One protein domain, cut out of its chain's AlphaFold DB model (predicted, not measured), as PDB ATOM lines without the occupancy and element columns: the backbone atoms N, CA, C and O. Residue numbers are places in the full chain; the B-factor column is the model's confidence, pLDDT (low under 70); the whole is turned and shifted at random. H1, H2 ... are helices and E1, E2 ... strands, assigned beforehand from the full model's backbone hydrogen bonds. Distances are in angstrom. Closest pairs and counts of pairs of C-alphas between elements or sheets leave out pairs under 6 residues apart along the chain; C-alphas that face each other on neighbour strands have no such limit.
ATOM      1  N   LYS A  22     -49.579  45.374  39.301       39.72
ATOM      2  CA  LYS A  22     -48.642  45.805  38.269       39.72
ATOM      3  C   LYS A  22     -47.229  45.575  38.815       39.72
ATOM      4  O   LYS A  22     -46.693  46.410  39.524       39.72
ATOM      5  N   ASP A  23     -46.691  44.401  38.501       53.12
ATOM      6  CA  ASP A  23     -45.259  44.104  38.370       53.12
ATOM      7  C   ASP A  23     -44.323  44.501  39.538       53.12
ATOM      8  O   ASP A  23     -43.295  45.161  39.361       53.12
ATOM      9  N   ASP A  24     -44.649  44.062  40.761       62.53
ATOM     10  CA  ASP A  24     -43.758  44.203  41.927       62.53
ATOM     11  C   ASP A  24     -42.378  43.565  41.676       62.53
ATOM     12  O   ASP A  24     -41.358  44.075  42.137       62.53
ATOM     13  N   THR A  25     -42.326  42.480  40.897       67.44
ATOM     14  CA  THR A  25     -41.087  41.773  40.552       67.44
ATOM     15  C   THR A  25     -40.150  42.639  39.714       67.44
ATOM     16  O   THR A  25     -38.982  42.768  40.080       67.44
ATOM     17  N   ALA A  26     -40.637  43.291  38.653       73.81
ATOM     18  CA  ALA A  26     -39.817  44.204  37.855       73.81
ATOM     19  C   ALA A  26     -39.256  45.363  38.698       73.81
ATOM     20  O   ALA A  26     -38.079  45.710  38.582       73.81
ATOM     21  N   ASN A  27     -40.062  45.909  39.616       79.56
ATOM     22  CA  ASN A  27     -39.618  46.945  40.551       79.56
ATOM     23  C   ASN A  27     -38.536  46.449  41.524       79.56
ATOM     24  O   ASN A  27     -37.586  47.180  41.812       79.56
ATOM     25  N   ILE A  28     -38.655  45.220  42.031       75.38
ATOM     26  CA  ILE A  28     -37.655  44.611  42.920       75.38
ATOM     27  C   ILE A  28     -36.343  44.384  42.177       75.38
ATOM     28  O   ILE A  28     -35.289  44.770  42.681       75.38
ATOM     29  N   ILE A  29     -36.397  43.834  40.962       79.25
ATOM     30  CA  ILE A  29     -35.207  43.629  40.130       79.25
ATOM     31  C   ILE A  29     -34.531  44.966  39.807       79.25
ATOM     32  O   ILE A  29     -33.315  45.078  39.948       79.25
ATOM     33  N   ALA A  30     -35.292  46.011  39.471       80.50
ATOM     34  CA  ALA A  30     -34.737  47.341  39.220       80.50
ATOM     35  C   ALA A  30     -34.055  47.942  40.467       80.50
ATOM     36  O   ALA A  30     -32.957  48.500  40.372       80.50
ATOM     37  N   LYS A  31     -34.665  47.802  41.654       78.88
ATOM     38  CA  LYS A  31     -34.056  48.222  42.932       78.88
ATOM     39  C   LYS A  31     -32.774  47.447  43.227       78.88
ATOM     40  O   LYS A  31     -31.777  48.049  43.618       78.88
ATOM     41  N   TYR A  32     -32.795  46.139  43.009       77.12
ATOM     42  CA  TYR A  32     -31.652  45.258  43.211       77.12
ATOM     43  C   TYR A  32     -30.487  45.609  42.272       77.12
ATOM     44  O   TYR A  32     -29.361  45.806  42.720       77.12
ATOM     45  N   GLN A  33     -30.765  45.836  40.986       78.06
ATOM     46  CA  GLN A  33     -29.774  46.319  40.020       78.06
ATOM     47  C   GLN A  33     -29.192  47.686  40.411       78.06
ATOM     48  O   GLN A  33     -28.002  47.931  40.216       78.06
ATOM     49  N   LYS A  34     -30.005  48.592  40.970       78.94
ATOM     50  CA  LYS A  34     -29.528  49.890  41.470       78.94
ATOM     51  C   LYS A  34     -28.587  49.730  42.669       78.94
ATOM     52  O   LYS A  34     -27.563  50.408  42.707       78.94
ATOM     53  N   LEU A  35     -28.918  48.842  43.609       74.75
ATOM     54  CA  LEU A  35     -28.078  48.524  44.770       74.75
ATOM     55  C   LEU A  35     -26.708  48.002  44.317       74.75
ATOM     56  O   LEU A  35     -25.677  48.553  44.698       74.75
ATOM     57  N   ILE A  36     -26.710  47.022  43.417       74.19
ATOM     58  CA  ILE A  36     -25.500  46.475  42.802       74.19
ATOM     59  C   ILE A  36     -24.651  47.574  42.149       74.19
ATOM     60  O   ILE A  36     -23.443  47.651  42.363       74.19
ATOM     61  N   LYS A  37     -25.271  48.475  41.378       74.94
ATOM     62  CA  LYS A  37     -24.554  49.597  40.754       74.94
ATOM     63  C   LYS A  37     -23.964  50.553  41.789       74.94
ATOM     64  O   LYS A  37     -22.857  51.036  41.601       74.94
ATOM     65  N   SER A  38     -24.659  50.817  42.896       71.00
ATOM     66  CA  SER A  38     -24.110  51.664  43.966       71.00
ATOM     67  C   SER A  38     -22.911  51.030  44.683       71.00
ATOM     68  O   SER A  38     -21.969  51.743  45.035       71.00
ATOM     69  N   GLN A  39     -22.873  49.697  44.800       70.94
ATOM     70  CA  GLN A  39     -21.708  48.973  45.327       70.94
ATOM     71  C   GLN A  39     -20.453  49.203  44.459       70.94
ATOM     72  O   GLN A  39     -19.346  49.220  44.988       70.94
ATOM     73  N   GLN A  40     -20.608  49.481  43.157       66.44
ATOM     74  CA  GLN A  40     -19.491  49.773  42.244       66.44
ATOM     75  C   GLN A  40     -18.873  51.172  42.431       66.44
ATOM     76  O   GLN A  40     -17.727  51.374  42.041       66.44
ATOM     77  N   ILE A  41     -19.604  52.146  42.993       64.00
ATOM     78  CA  ILE A  41     -19.247  53.581  42.901       64.00
ATOM     79  C   ILE A  41     -18.463  54.102  44.131       64.00
ATOM     80  O   ILE A  41     -17.925  55.203  44.091       64.00
ATOM     81  N   GLY A  42     -18.302  53.312  45.199       58.09
ATOM     82  CA  GLY A  42     -17.376  53.631  46.304       58.09
ATOM     83  C   GLY A  42     -17.765  54.835  47.180       58.09
ATOM     84  O   GLY A  42     -16.920  55.681  47.455       58.09
ATOM     85  N   THR A  43     -19.027  54.950  47.613       57.25
ATOM     86  CA  THR A  43     -19.508  56.065  48.468       57.25
ATOM     87  C   THR A  43     -19.384  55.775  49.974       57.25
ATOM     88  O   THR A  43     -19.120  54.643  50.355       57.25
ATOM     89  N   GLU A  44     -19.599  56.747  50.876       53.47
ATOM     90  CA  GLU A  44     -19.576  56.496  52.339       53.47
ATOM     91  C   GLU A  44     -20.613  55.458  52.806       53.47
ATOM     92  O   GLU A  44     -20.331  54.686  53.723       53.47
ATOM     93  N   GLN A  45     -21.760  55.360  52.122       57.97
ATOM     94  CA  GLN A  45     -22.728  54.268  52.296       57.97
ATOM     95  C   GLN A  45     -22.105  52.879  52.058       57.97
ATOM     96  O   GLN A  45     -22.581  51.892  52.615       57.97
ATOM     97  N   ASN A  46     -21.011  52.789  51.294       64.19
ATOM     98  CA  ASN A  46     -20.336  51.528  51.008       64.19
ATOM     99  C   ASN A  46     -19.603  50.975  52.230       64.19
ATOM    100  O   ASN A  46     -19.465  49.767  52.307       64.19
ATOM    101  N   LYS A  47     -19.206  51.790  53.222       65.06
ATOM    102  CA  LYS A  47     -18.492  51.273  54.407       65.06
ATOM    103  C   LYS A  47     -19.357  50.340  55.256       65.06
ATOM    104  O   LYS A  47     -18.887  49.286  55.667       65.06
ATOM    105  N   ALA A  48     -20.613  50.710  55.504       65.25
ATOM    106  CA  ALA A  48     -21.546  49.867  56.253       65.25
ATOM    107  C   ALA A  48     -21.929  48.602  55.460       65.25
ATOM    108  O   ALA A  48     -22.024  47.515  56.022       65.25
ATOM    109  N   ILE A  49     -22.093  48.739  54.139       66.06
ATOM    110  CA  ILE A  49     -22.394  47.621  53.234       66.06
ATOM    111  C   ILE A  49     -21.215  46.643  53.145       66.06
ATOM    112  O   ILE A  49     -21.424  45.436  53.220       66.06
ATOM    113  N   ASP A  50     -19.991  47.152  53.004       72.31
ATOM    114  CA  ASP A  50     -18.770  46.348  52.952       72.31
ATOM    115  C   ASP A  50     -18.557  45.618  54.288       72.31
ATOM    116  O   ASP A  50     -18.274  44.426  54.281       72.31
ATOM    117  N   LEU A  51     -18.822  46.269  55.429       72.56
ATOM    118  CA  LEU A  51     -18.775  45.610  56.737       72.56
ATOM    119  C   LEU A  51     -19.788  44.455  56.824       72.56
ATOM    120  O   LEU A  51     -19.426  43.339  57.182       72.56
ATOM    121  N   LEU A  52     -21.054  44.680  56.456       71.06
ATOM    122  CA  LEU A  52     -22.075  43.622  56.429       71.06
ATOM    123  C   LEU A  52     -21.678  42.453  55.510       71.06
ATOM    124  O   LEU A  52     -21.962  41.292  55.819       71.06
ATOM    125  N   TYR A  53     -21.038  42.758  54.378       75.81
ATOM    126  CA  TYR A  53     -20.502  41.750  53.473       75.81
ATOM    127  C   TYR A  53     -19.411  40.916  54.146       75.81
ATOM    128  O   TYR A  53     -19.521  39.688  54.172       75.81
ATOM    129  N   ASP A  54     -18.399  41.583  54.701       75.94
ATOM    130  CA  ASP A  54     -17.236  40.947  55.313       75.94
ATOM    131  C   ASP A  54     -17.667  39.999  56.439       75.94
ATOM    132  O   ASP A  54     -17.228  38.849  56.474       75.94
ATOM    133  N   ASN A  55     -18.630  40.418  57.263       76.62
ATOM    134  CA  ASN A  55     -19.150  39.601  58.358       76.62
ATOM    135  C   ASN A  55     -19.930  38.377  57.871       76.62
ATOM    136  O   ASN A  55     -19.741  37.275  58.372       76.62
ATOM    137  N   ASN A  56     -20.803  38.525  56.869       78.25
ATOM    138  CA  ASN A  56     -21.508  37.369  56.305       78.25
ATOM    139  C   ASN A  56     -20.546  36.382  55.626       78.25
ATOM    140  O   ASN A  56     -20.763  35.166  55.662       78.25
ATOM    141  N   LEU A  57     -19.470  36.890  55.023       76.69
ATOM    142  CA  LEU A  57     -18.426  36.057  54.448       76.69
ATOM    143  C   LEU A  57     -17.631  35.317  55.532       76.69
ATOM    144  O   LEU A  57     -17.335  34.134  55.363       76.69
ATOM    145  N   GLU A  58     -17.289  35.989  56.628       78.56
ATOM    146  CA  GLU A  58     -16.643  35.387  57.796       78.56
ATOM    147  C   GLU A  58     -17.516  34.285  58.401       78.56
ATOM    148  O   GLU A  58     -17.073  33.143  58.472       78.56
ATOM    149  N   ASN A  59     -18.797  34.560  58.649       77.00
ATOM    150  CA  ASN A  59     -19.766  33.571  59.132       77.00
ATOM    151  C   ASN A  59     -19.839  32.333  58.216       77.00
ATOM    152  O   ASN A  59     -19.878  31.187  58.672       77.00
ATOM    153  N   THR A  60     -19.801  32.540  56.894       74.69
ATOM    154  CA  THR A  60     -19.757  31.434  55.922       74.69
ATOM    155  C   THR A  60     -18.464  30.616  56.045       74.69
ATOM    156  O   THR A  60     -18.498  29.389  55.925       74.69
ATOM    157  N   LYS A  61     -17.316  31.260  56.300       75.75
ATOM    158  CA  LYS A  61     -16.026  30.578  56.527       75.75
ATOM    159  C   LYS A  61     -16.008  29.800  57.843       75.75
ATOM    160  O   LYS A  61     -15.446  28.703  57.870       75.75
ATOM    161  N   GLU A  62     -16.634  30.342  58.885       76.69
ATOM    162  CA  GLU A  62     -16.792  29.711  60.201       76.69
ATOM    163  C   GLU A  62     -17.797  28.549  60.198       76.69
ATOM    164  O   GLU A  62     -17.844  27.763  61.142       76.69
ATOM    165  N   GLY A  63     -18.550  28.373  59.108       76.56
ATOM    166  CA  GLY A  63     -19.454  27.240  58.927       76.56
ATOM    167  C   GLY A  63     -20.850  27.469  59.500       76.56
ATOM    168  O   GLY A  63     -21.501  26.506  59.903       76.56
ATOM    169  N   TYR A  64     -21.321  28.720  59.523       83.56
ATOM    170  CA  TYR A  64     -22.688  29.045  59.927       83.56
ATOM    171  C   TYR A  64     -23.662  28.363  58.964       83.56
ATOM    172  O   TYR A  64     -23.611  28.554  57.748       83.56
ATOM    173  N   GLU A  65     -24.538  27.523  59.510       81.06
ATOM    174  CA  GLU A  65     -25.312  26.573  58.706       81.06
ATOM    175  C   GLU A  65     -26.555  27.200  58.065       81.06
ATOM    176  O   GLU A  65     -27.094  26.648  57.105       81.06
ATOM    177  N   PHE A  66     -26.999  28.354  58.568       83.94
ATOM    178  CA  PHE A  66     -28.249  28.987  58.157       83.94
ATOM    179  C   PHE A  66     -28.021  30.417  57.706       83.94
ATOM    180  O   PHE A  66     -27.355  31.195  58.380       83.94
ATOM    181  N   TYR A  67     -28.660  30.773  56.597       86.69
ATOM    182  CA  TYR A  67     -28.744  32.134  56.101       86.69
ATOM    183  C   TYR A  67     -30.201  32.491  55.821       86.69
ATOM    184  O   TYR A  67     -30.848  31.881  54.970       86.69
ATOM    185  N   ILE A  68     -30.736  33.456  56.561       83.81
ATOM    186  CA  ILE A  68     -32.154  33.817  56.518       83.81
ATOM    187  C   ILE A  68     -32.327  35.096  55.715       83.81
ATOM    188  O   ILE A  68     -31.758  36.133  56.053       83.81
ATOM    189  N   ILE A  69     -33.164  35.038  54.685       86.56
ATOM    190  CA  ILE A  69     -33.464  36.185  53.832       86.56
ATOM    191  C   ILE A  69     -34.242  37.257  54.607       86.56
ATOM    192  O   ILE A  69     -35.308  36.989  55.158       86.56
ATOM    193  N   GLN A  70     -33.727  38.488  54.602       78.88
ATOM    194  CA  GLN A  70     -34.299  39.673  55.257       78.88
ATOM    195  C   GLN A  70     -35.179  40.523  54.341       78.88
ATOM    196  O   GLN A  70     -35.963  41.338  54.807       78.88
ATOM    197  N   LYS A  71     -35.076  40.358  53.029       77.19
ATOM    198  CA  LYS A  71     -35.865  41.125  52.064       77.19
ATOM    199  C   LYS A  71     -36.047  40.306  50.809       77.19
ATOM    200  O   LYS A  71     -35.210  39.470  50.486       77.19
ATOM    201  N   GLN A  72     -37.135  40.550  50.091       85.12
ATOM    202  CA  GLN A  72     -37.364  39.874  48.824       85.12
ATOM    203  C   GLN A  72     -36.180  40.128  47.878       85.12
ATOM    204  O   GLN A  72     -35.833  41.280  47.614       85.12
ATOM    205  N   THR A  73     -35.541  39.054  47.419       88.31
ATOM    206  CA  THR A  73     -34.265  39.135  46.702       88.31
ATOM    207  C   THR A  73     -34.160  37.994  45.684       88.31
ATOM    208  O   THR A  73     -34.677  36.898  45.931       88.31
ATOM    209  N   PRO A  74     -33.509  38.197  44.530       90.94
ATOM    210  CA  PRO A  74     -33.289  37.121  43.580       90.94
ATOM    211  C   PRO A  74     -32.124  36.218  44.020       90.94
ATOM    212  O   PRO A  74     -31.025  36.685  44.313       90.94
ATOM    213  N   LEU A  75     -32.348  34.906  43.995       92.19
ATOM    214  CA  LEU A  75     -31.294  33.897  43.982       92.19
ATOM    215  C   LEU A  75     -30.874  33.638  42.541       92.19
ATOM    216  O   LEU A  75     -31.664  33.124  41.745       92.19
ATOM    217  N   LEU A  76     -29.631  33.960  42.210       91.06
ATOM    218  CA  LEU A  76     -29.132  33.864  40.845       91.06
ATOM    219  C   LEU A  76     -28.688  32.423  40.571       91.06
ATOM    220  O   LEU A  76     -27.786  31.912  41.232       91.06
ATOM    221  N   LEU A  77     -29.298  31.743  39.597       90.06
ATOM    222  CA  LEU A  77     -28.956  30.341  39.302       90.06
ATOM    223  C   LEU A  77     -27.630  30.199  38.546       90.06
ATOM    224  O   LEU A  77     -27.046  29.119  38.488       90.06
ATOM    225  N   LYS A  78     -27.132  31.307  37.993       86.88
ATOM    226  CA  LYS A  78     -25.815  31.415  37.370       86.88
ATOM    227  C   LYS A  78     -24.930  32.331  38.200       86.88
ATOM    228  O   LYS A  78     -25.405  33.297  38.796       86.88
ATOM    229  N   LYS A  79     -23.629  32.033  38.203       83.69
ATOM    230  CA  LYS A  79     -22.626  32.865  38.870       83.69
ATOM    231  C   LYS A  79     -22.681  34.288  38.293       83.69
ATOM    232  O   LYS A  79     -22.587  34.420  37.070       83.69
ATOM    233  N   PRO A  80     -22.819  35.334  39.129       77.69
ATOM    234  CA  PRO A  80     -22.840  36.705  38.642       77.69
ATOM    235  C   PRO A  80     -21.519  37.039  37.937       77.69
ATOM    236  O   PRO A  80     -20.429  36.720  38.432       77.69
ATOM    237  N   GLN A  81     -21.626  37.655  36.758       72.69
ATOM    238  CA  GLN A  81     -20.484  38.165  36.001       72.69
ATOM    239  C   GLN A  81     -19.979  39.489  36.605       72.69
ATOM    240  O   GLN A  81     -20.574  40.029  37.537       72.69
ATOM    241  N   ASN A  82     -18.829  39.988  36.136       62.69
ATOM    242  CA  ASN A  82     -18.162  41.168  36.717       62.69
ATOM    243  C   ASN A  82     -18.967  42.476  36.573       62.69
ATOM    244  O   ASN A  82     -18.686  43.447  37.268       62.69
ATOM    245  N   ASP A  83     -19.960  42.502  35.690       62.94
ATOM    246  CA  ASP A  83     -20.927  43.585  35.498       62.94
ATOM    247  C   ASP A  83     -22.148  43.482  36.431       62.94
ATOM    248  O   ASP A  83     -22.965  44.402  36.473       62.94
ATOM    249  N   PHE A  84     -22.241  42.398  37.215       63.44
ATOM    250  CA  PHE A  84     -23.286  42.125  38.201       63.44
ATOM    251  C   PHE A  84     -24.718  42.287  37.651       63.44
ATOM    252  O   PHE A  84     -25.649  42.673  38.361       63.44
ATOM    253  N   THR A  85     -24.930  41.979  36.371       66.06
ATOM    254  CA  THR A  85     -26.276  41.907  35.798       66.06
ATOM    255  C   THR A  85     -27.048  40.743  36.411       66.06
ATOM    256  O   THR A  85     -26.507  39.644  36.544       66.06
ATOM    257  N   VAL A  86     -28.321  40.963  36.748       68.00
ATOM    258  CA  VAL A  86     -29.225  39.885  37.176       68.00
ATOM    259  C   VAL A  86     -29.444  38.945  35.986       68.00
ATOM    260  O   VAL A  86     -29.977  39.411  34.979       68.00
ATOM    261  N   PRO A  87     -29.045  37.661  36.060       70.50
ATOM    262  CA  PRO A  87     -29.320  36.697  35.002       70.50
ATOM    263  C   PRO A  87     -30.825  36.483  34.831       70.50
ATOM    264  O   PRO A  87     -31.564  36.522  35.813       70.50
ATOM    265  N   ASP A  88     -31.263  36.153  33.614       75.12
ATOM    266  CA  ASP A  88     -32.674  35.831  33.328       75.12
ATOM    267  C   ASP A  88     -33.181  34.614  34.127       75.12
ATOM    268  O   ASP A  88     -34.373  34.472  34.393       75.12
ATOM    269  N   GLU A  89     -32.263  33.742  34.552       84.44
ATOM    270  CA  GLU A  89     -32.540  32.566  35.374       84.44
ATOM    271  C   GLU A  89     -32.293  32.862  36.863       84.44
ATOM    272  O   GLU A  89     -31.162  32.795  37.361       84.44
ATOM    273  N   TYR A  90     -33.371  33.151  37.593       90.00
ATOM    274  CA  TYR A  90     -33.345  33.359  39.040       90.00
ATOM    275  C   TYR A  90     -34.554  32.725  39.739       90.00
ATOM    276  O   TYR A  90     -35.605  32.497  39.142       90.00
ATOM    277  N   ILE A  91     -34.412  32.469  41.040       90.50
ATOM    278  CA  ILE A  91     -35.527  32.134  41.934       90.50
ATOM    279  C   ILE A  91     -35.778  33.346  42.821       90.50
ATOM    280  O   ILE A  91     -34.868  33.822  43.491       90.50
ATOM    281  N   MET A  92     -37.003  33.864  42.834       90.56
ATOM    282  CA  MET A  92     -37.343  34.976  43.717       90.56
ATOM    283  C   MET A  92     -37.539  34.460  45.142       90.56
ATOM    284  O   MET A  92     -38.551  33.816  45.431       90.56
ATOM    285  N   LEU A  93     -36.575  34.751  46.008       87.44
ATOM    286  CA  LEU A  93     -36.649  34.420  47.421       87.44
ATOM    287  C   LEU A  93     -37.467  35.463  48.160       87.44
ATOM    288  O   LEU A  93     -37.452  36.655  47.843       87.44
ATOM    289  N   LYS A  94     -38.182  34.994  49.166       80.75
ATOM    290  CA  LYS A  94     -38.998  35.805  50.052       80.75
ATOM    291  C   LYS A  94     -38.292  35.956  51.385       80.75
ATOM    292  O   LYS A  94     -37.427  35.166  51.752       80.75
ATOM    293  N   PHE A  95     -38.702  36.978  52.122       74.19
ATOM    294  CA  PHE A  95     -38.330  37.100  53.520       74.19
ATOM    295  C   PHE A  95     -38.597  35.782  54.275       74.19
ATOM    296  O   PHE A  95     -39.657  35.176  54.104       74.19
ATOM    297  N   GLY A  96     -37.659  35.373  55.129       70.56
ATOM    298  CA  GLY A  96     -37.759  34.155  55.929       70.56
ATOM    299  C   GLY A  96     -37.452  32.876  55.150       70.56
ATOM    300  O   GLY A  96     -37.422  31.802  55.747       70.56
ATOM    301  N   ASP A  97     -37.182  32.957  53.845       79.31
ATOM    302  CA  ASP A  97     -36.583  31.822  53.157       79.31
ATOM    303  C   ASP A  97     -35.220  31.537  53.792       79.31
ATOM    304  O   ASP A  97     -34.403  32.436  54.010       79.31
ATOM    305  N   VAL A  98     -35.003  30.266  54.117       82.12
ATOM    306  CA  VAL A  98     -33.753  29.792  54.699       82.12
ATOM    307  C   VAL A  98     -32.919  29.157  53.603       82.12
ATOM    308  O   VAL A  98     -33.366  28.274  52.863       82.12
ATOM    309  N   LEU A  99     -31.689  29.635  53.514       87.50
ATOM    310  CA  LEU A  99     -30.649  29.141  52.642       87.50
ATOM    311  C   LEU A  99     -29.545  28.503  53.481       87.50
ATOM    312  O   LEU A  99     -29.340  28.856  54.640       87.50
ATOM    313  N   PHE A 100     -28.815  27.583  52.866       86.94
ATOM    314  CA  PHE A 100     -27.689  26.889  53.475       86.94
ATOM    315  C   PHE A 100     -26.414  27.324  52.751       86.94
ATOM    316  O   PHE A 100     -26.253  26.966  51.575       86.94
ATOM    317  N   PRO A 101     -25.538  28.121  53.386       88.62
ATOM    318  CA  PRO A 101     -24.259  28.504  52.802       88.62
ATOM    319  C   PRO A 101     -23.444  27.281  52.378       88.62
ATOM    320  O   PRO A 101     -23.375  26.275  53.083       88.62
ATOM    321  N   ILE A 102     -22.839  27.357  51.194       86.56
ATOM    322  CA  ILE A 102     -21.930  26.333  50.685       86.56
ATOM    323  C   ILE A 102     -20.524  26.896  50.779       86.56
ATOM    324  O   ILE A 102     -20.235  27.962  50.238       86.56
ATOM    325  N   LYS A 103     -19.640  26.154  51.445       78.50
ATOM    326  CA  LYS A 103     -18.226  26.503  51.495       78.50
ATOM    327  C   LYS A 103     -17.647  26.430  50.083       78.50
ATOM    328  O   LYS A 103     -17.631  25.364  49.472       78.50
ATOM    329  N   GLU A 104     -17.181  27.566  49.584       71.50
ATOM    330  CA  GLU A 104     -16.498  27.675  48.301       71.50
ATOM    331  C   GLU A 104     -15.092  28.235  48.481       71.50
ATOM    332  O   GLU A 104     -14.862  29.113  49.312       71.50
ATOM    333  N   ASP A 105     -14.173  27.780  47.632       61.38
ATOM    334  CA  ASP A 105     -12.776  28.218  47.666       61.38
ATOM    335  C   ASP A 105     -12.581  29.638  47.102       61.38
ATOM    336  O   ASP A 105     -11.573  30.276  47.385       61.38
ATOM    337  N   ASN A 106     -13.536  30.154  46.312       65.69
ATOM    338  CA  ASN A 106     -13.441  31.453  45.626       65.69
ATOM    339  C   ASN A 106     -14.773  32.238  45.634       65.69
ATOM    340  O   ASN A 106     -15.420  32.379  44.580       65.69
ATOM    341  N   PRO A 107     -15.189  32.769  46.801       65.06
ATOM    342  CA  PRO A 107     -16.372  33.615  46.919       65.06
ATOM    343  C   PRO A 107     -16.214  34.900  46.094       65.06
ATOM    344  O   PRO A 107     -15.120  35.453  45.952       65.06
ATOM    345  N   LYS A 108     -17.313  35.399  45.521       71.94
ATOM    346  CA  LYS A 108     -17.328  36.708  44.852       71.94
ATOM    347  C   LYS A 108     -17.551  37.781  45.916       71.94
ATOM    348  O   LYS A 108     -18.391  37.597  46.786       71.94
ATOM    349  N   LYS A 109     -16.867  38.925  45.806       73.12
ATOM    350  CA  LYS A 109     -16.834  39.996  46.828       73.12
ATOM    351  C   LYS A 109     -18.195  40.556  47.287       73.12
ATOM    352  O   LYS A 109     -18.204  41.331  48.218       73.12
ATOM    353  N   TYR A 110     -19.323  40.221  46.657       79.88
ATOM    354  CA  TYR A 110     -20.664  40.580  47.157       79.88
ATOM    355  C   TYR A 110     -21.642  39.397  47.207       79.88
ATOM    356  O   TYR A 110     -22.793  39.544  47.603       79.88
ATOM    357  N   PHE A 111     -21.183  38.204  46.817       85.31
ATOM    358  CA  PHE A 111     -22.026  37.036  46.609       85.31
ATOM    359  C   PHE A 111     -21.358  35.764  47.109       85.31
ATOM    360  O   PHE A 111     -20.208  35.477  46.766       85.31
ATOM    361  N   PHE A 112     -22.121  34.943  47.819       87.31
ATOM    362  CA  PHE A 112     -21.719  33.580  48.137       87.31
ATOM    363  C   PHE A 112     -22.734  32.580  47.595       87.31
ATOM    364  O   PHE A 112     -23.873  32.915  47.252       87.31
ATOM    365  N   HIS A 113     -22.271  31.346  47.456       89.44
ATOM    366  CA  HIS A 113     -23.069  30.265  46.925       89.44
ATOM    367  C   HIS A 113     -23.840  29.584  48.048       89.44
ATOM    368  O   HIS A 113     -23.330  29.354  49.147       89.44
ATOM    369  N   VAL A 114     -25.094  29.270  47.765       90.81
ATOM    370  CA  VAL A 114     -26.018  28.679  48.719       90.81
ATOM    371  C   VAL A 114     -26.772  27.519  48.104       90.81
ATOM    372  O   VAL A 114     -26.925  27.394  46.886       90.81
ATOM    373  N   LYS A 115     -27.333  26.706  48.988       89.88
ATOM    374  CA  LYS A 115     -28.367  25.740  48.672       89.88
ATOM    375  C   LYS A 115     -29.696  26.226  49.238       89.88
ATOM    376  O   LYS A 115     -29.785  26.620  50.394       89.88
ATOM    377  N   THR A 116     -30.741  26.178  48.429       84.69
ATOM    378  CA  THR A 116     -32.120  26.384  48.881       84.69
ATOM    379  C   THR A 116     -32.649  25.164  49.618       84.69
ATOM    380  O   THR A 116     -32.176  24.037  49.452       84.69
ATOM    381  N   ILE A 117     -33.760  25.398  50.300       71.81
ATOM    382  CA  ILE A 117     -34.643  24.401  50.891       71.81
ATOM    383  C   ILE A 117     -35.127  23.299  49.917       71.81
ATOM    384  O   ILE A 117     -35.502  22.221  50.349       71.81
ATOM    385  N   ASN A 118     -35.067  23.484  48.597       72.81
ATOM    386  CA  ASN A 118     -35.479  22.447  47.633       72.81
ATOM    387  C   ASN A 118     -34.285  21.827  46.896       72.81
ATOM    388  O   ASN A 118     -34.421  21.284  45.801       72.81
ATOM    389  N   GLY A 119     -33.082  21.976  47.453       80.94
ATOM    390  CA  GLY A 119     -31.853  21.455  46.867       80.94
ATOM    391  C   GLY A 119     -31.394  22.167  45.594       80.94
ATOM    392  O   GLY A 119     -30.482  21.679  44.934       80.94
ATOM    393  N   LYS A 120     -31.991  23.315  45.246       88.25
ATOM    394  CA  LYS A 120     -31.487  24.189  44.176       88.25
ATOM    395  C   LYS A 120     -30.277  24.966  44.669       88.25
ATOM    396  O   LYS A 120     -30.282  25.429  45.805       88.25
ATOM    397  N   TYR A 121     -29.292  25.115  43.801       91.38
ATOM    398  CA  TYR A 121     -28.044  25.820  44.056       91.38
ATOM    399  C   TYR A 121     -28.088  27.185  43.371       91.38
ATOM    400  O   TYR A 121     -28.679  27.308  42.296       91.38
ATOM    401  N   GLY A 122     -27.506  28.207  43.991       91.75
ATOM    402  CA  GLY A 122     -27.482  29.548  43.418       91.75
ATOM    403  C   GLY A 122     -26.666  30.543  44.230       91.75
ATOM    404  O   GLY A 122     -26.174  30.241  45.313       91.75
ATOM    405  N   TRP A 123     -26.517  31.740  43.682       90.25
ATOM    406  CA  TRP A 123     -25.720  32.829  44.224       90.25
ATOM    407  C   TRP A 123     -26.626  33.885  44.826       90.25
ATOM    408  O   TRP A 123     -27.573  34.339  44.178       90.25
ATOM    409  N   ILE A 124     -26.322  34.277  46.055       89.44
ATOM    410  CA  ILE A 124     -27.094  35.265  46.797       89.44
ATOM    411  C   ILE A 124     -26.216  36.463  47.131       89.44
ATOM    412  O   ILE A 124     -25.050  36.295  47.485       89.44
ATOM    413  N   ASP A 125     -26.773  37.667  47.003       86.69
ATOM    414  CA  ASP A 125     -26.141  38.876  47.539       86.69
ATOM    415  C   ASP A 125     -26.109  38.758  49.061       86.69
ATOM    416  O   ASP A 125     -27.162  38.628  49.694       86.69
ATOM    417  N   SER A 126     -24.909  38.801  49.637       82.00
ATOM    418  CA  SER A 126     -24.706  38.552  51.063       82.00
ATOM    419  C   SER A 126     -25.372  39.595  51.964       82.00
ATOM    420  O   SER A 126     -25.596  39.318  53.138       82.00
ATOM    421  N   SER A 127     -25.727  40.769  51.439       80.12
ATOM    422  CA  SER A 127     -26.476  41.806  52.156       80.12
ATOM    423  C   SER A 127     -27.988  41.546  52.195       80.12
ATOM    424  O   SER A 127     -28.761  42.374  52.684       80.12
ATOM    425  N   SER A 128     -28.449  40.428  51.631       84.69
ATOM    426  CA  SER A 128     -29.876  40.106  51.535       84.69
ATOM    427  C   SER A 128     -30.454  39.424  52.772       84.69
ATOM    428  O   SER A 128     -31.659  39.164  52.805       84.69
ATOM    429  N   GLY A 129     -29.629  39.107  53.763       84.25
ATOM    430  CA  GLY A 129     -29.988  38.216  54.852       84.25
ATOM    431  C   GLY A 129     -28.965  38.170  55.983       84.25
ATOM    432  O   GLY A 129     -27.945  38.858  55.963       84.25
ATOM    433  N   ILE A 130     -29.276  37.328  56.967       81.50
ATOM    434  CA  ILE A 130     -28.508  37.130  58.200       81.50
ATOM    435  C   ILE A 130     -27.982  35.702  58.236       81.50
ATOM    436  O   ILE A 130     -28.772  34.758  58.163       81.50
ATOM    437  N   SER A 131     -26.674  35.543  58.423       83.25
ATOM    438  CA  SER A 131     -26.084  34.253  58.796       83.25
ATOM    439  C   SER A 131     -26.296  33.989  60.287       83.25
ATOM    440  O   SER A 131     -26.025  34.868  61.104       83.25
ATOM    441  N   LEU A 132     -26.759  32.790  60.647       78.69
ATOM    442  CA  LEU A 132     -26.970  32.369  62.033       78.69
ATOM    443  C   LEU A 132     -26.118  31.152  62.395       78.69
ATOM    444  O   LEU A 132     -26.135  30.139  61.690       78.69
ATOM    445  N   ASN A 133     -25.473  31.226  63.558       78.94
ATOM    446  CA  ASN A 133     -24.941  30.081  64.276       78.94
ATOM    447  C   ASN A 133     -25.827  29.828  65.495       78.94
ATOM    448  O   ASN A 133     -25.985  30.666  66.378       78.94
ATOM    449  N   TYR A 134     -26.431  28.643  65.537       75.50
ATOM    450  CA  TYR A 134     -27.353  28.283  66.610       75.50
ATOM    451  C   TYR A 134     -26.657  28.096  67.967       75.50
ATOM    452  O   TYR A 134     -27.342  28.006  68.981       75.50
TER     453      TYR A 134
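AT A GLANCE: This is residues 22 to 134 of the 417 residues of an uncharacterized protein of Spirochaetes bacterium GWB1_27_13 (UniProt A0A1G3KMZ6). A small barrel-like body of strands, made of a curled five-stranded sheet and the two-stranded sheet E2 E3 facing part of it, is framed on two sides by an L of two long helices. H1 packs beside E2, and H2 packs on one face of the large sheet, most closely at E7. The printed part has 113 residues, with two named helices followed by seven named strands, in the mixed class. The large sheet, E6 E5 E4 E1 E7, is antiparallel; the whole is compact, radius of gyration of the C-alphas 13.3 A, spanning 37 by 34 by 23 A.

HOW THE PARTS SIT: H1, residues 24 to 41, and H2, residues 45 to 62, are about perpendicular at 82 degrees and close but not clearly touching; their closest C-alphas, Gln 39 and Asn 46, are 6.4 A apart. Each has 13 of 14 O i to N i+4 pairs within hydrogen-bond range. E1, residues 66 to 69, has antiparallel neighbours E7, residues 129 to 132, with N 68 and O 130 at 2.8 A, and E4, residues 98 to 101, with N 67 and O 99 at 2.8 A. E4, E5, residues 111 to 116, and E6, residues 121 to 125, form a meander, each strand the antiparallel neighbour of the one before; N 115 and O 100, and N 114 and O 122, are each 2.8 A apart. H2 is on this strongly twisted sheet, two layers with the helix on one face, at a height of 7.7 A; its closest C-alpha pair with E7 is Asn 56 and Ser 131, 6.1 A. E2, residues 73 to 76, and E3, residues 90 to 93, form an antiparallel hairpin, with N 75 and O 91 at 2.8 A. The sheets form a sandwich, two sheets face to face, their strands at 76 degrees. The closest C-alphas of H1 and E2, Ile 28 and Thr 73, are 7.5 A apart.

IN THESE COORDINATES: H1 begins at C-alpha 24 (-43.758, 44.203, 41.927) and is 26.3 A long; H2 is 26.5 A and E5 14.8 A. E7 ends at C-alpha 132 (-26.970, 32.369, 62.033).

THE WHOLE: The C-alphas farthest apart, Lys 22 and Glu 62, are 41.9 A apart. The printed part has no cut. The link E2 to E3 is long, 13 residues. The pLDDT is under 70 at residues 22 to 25, 40 to 49, 82 to 86 and 105 to 107.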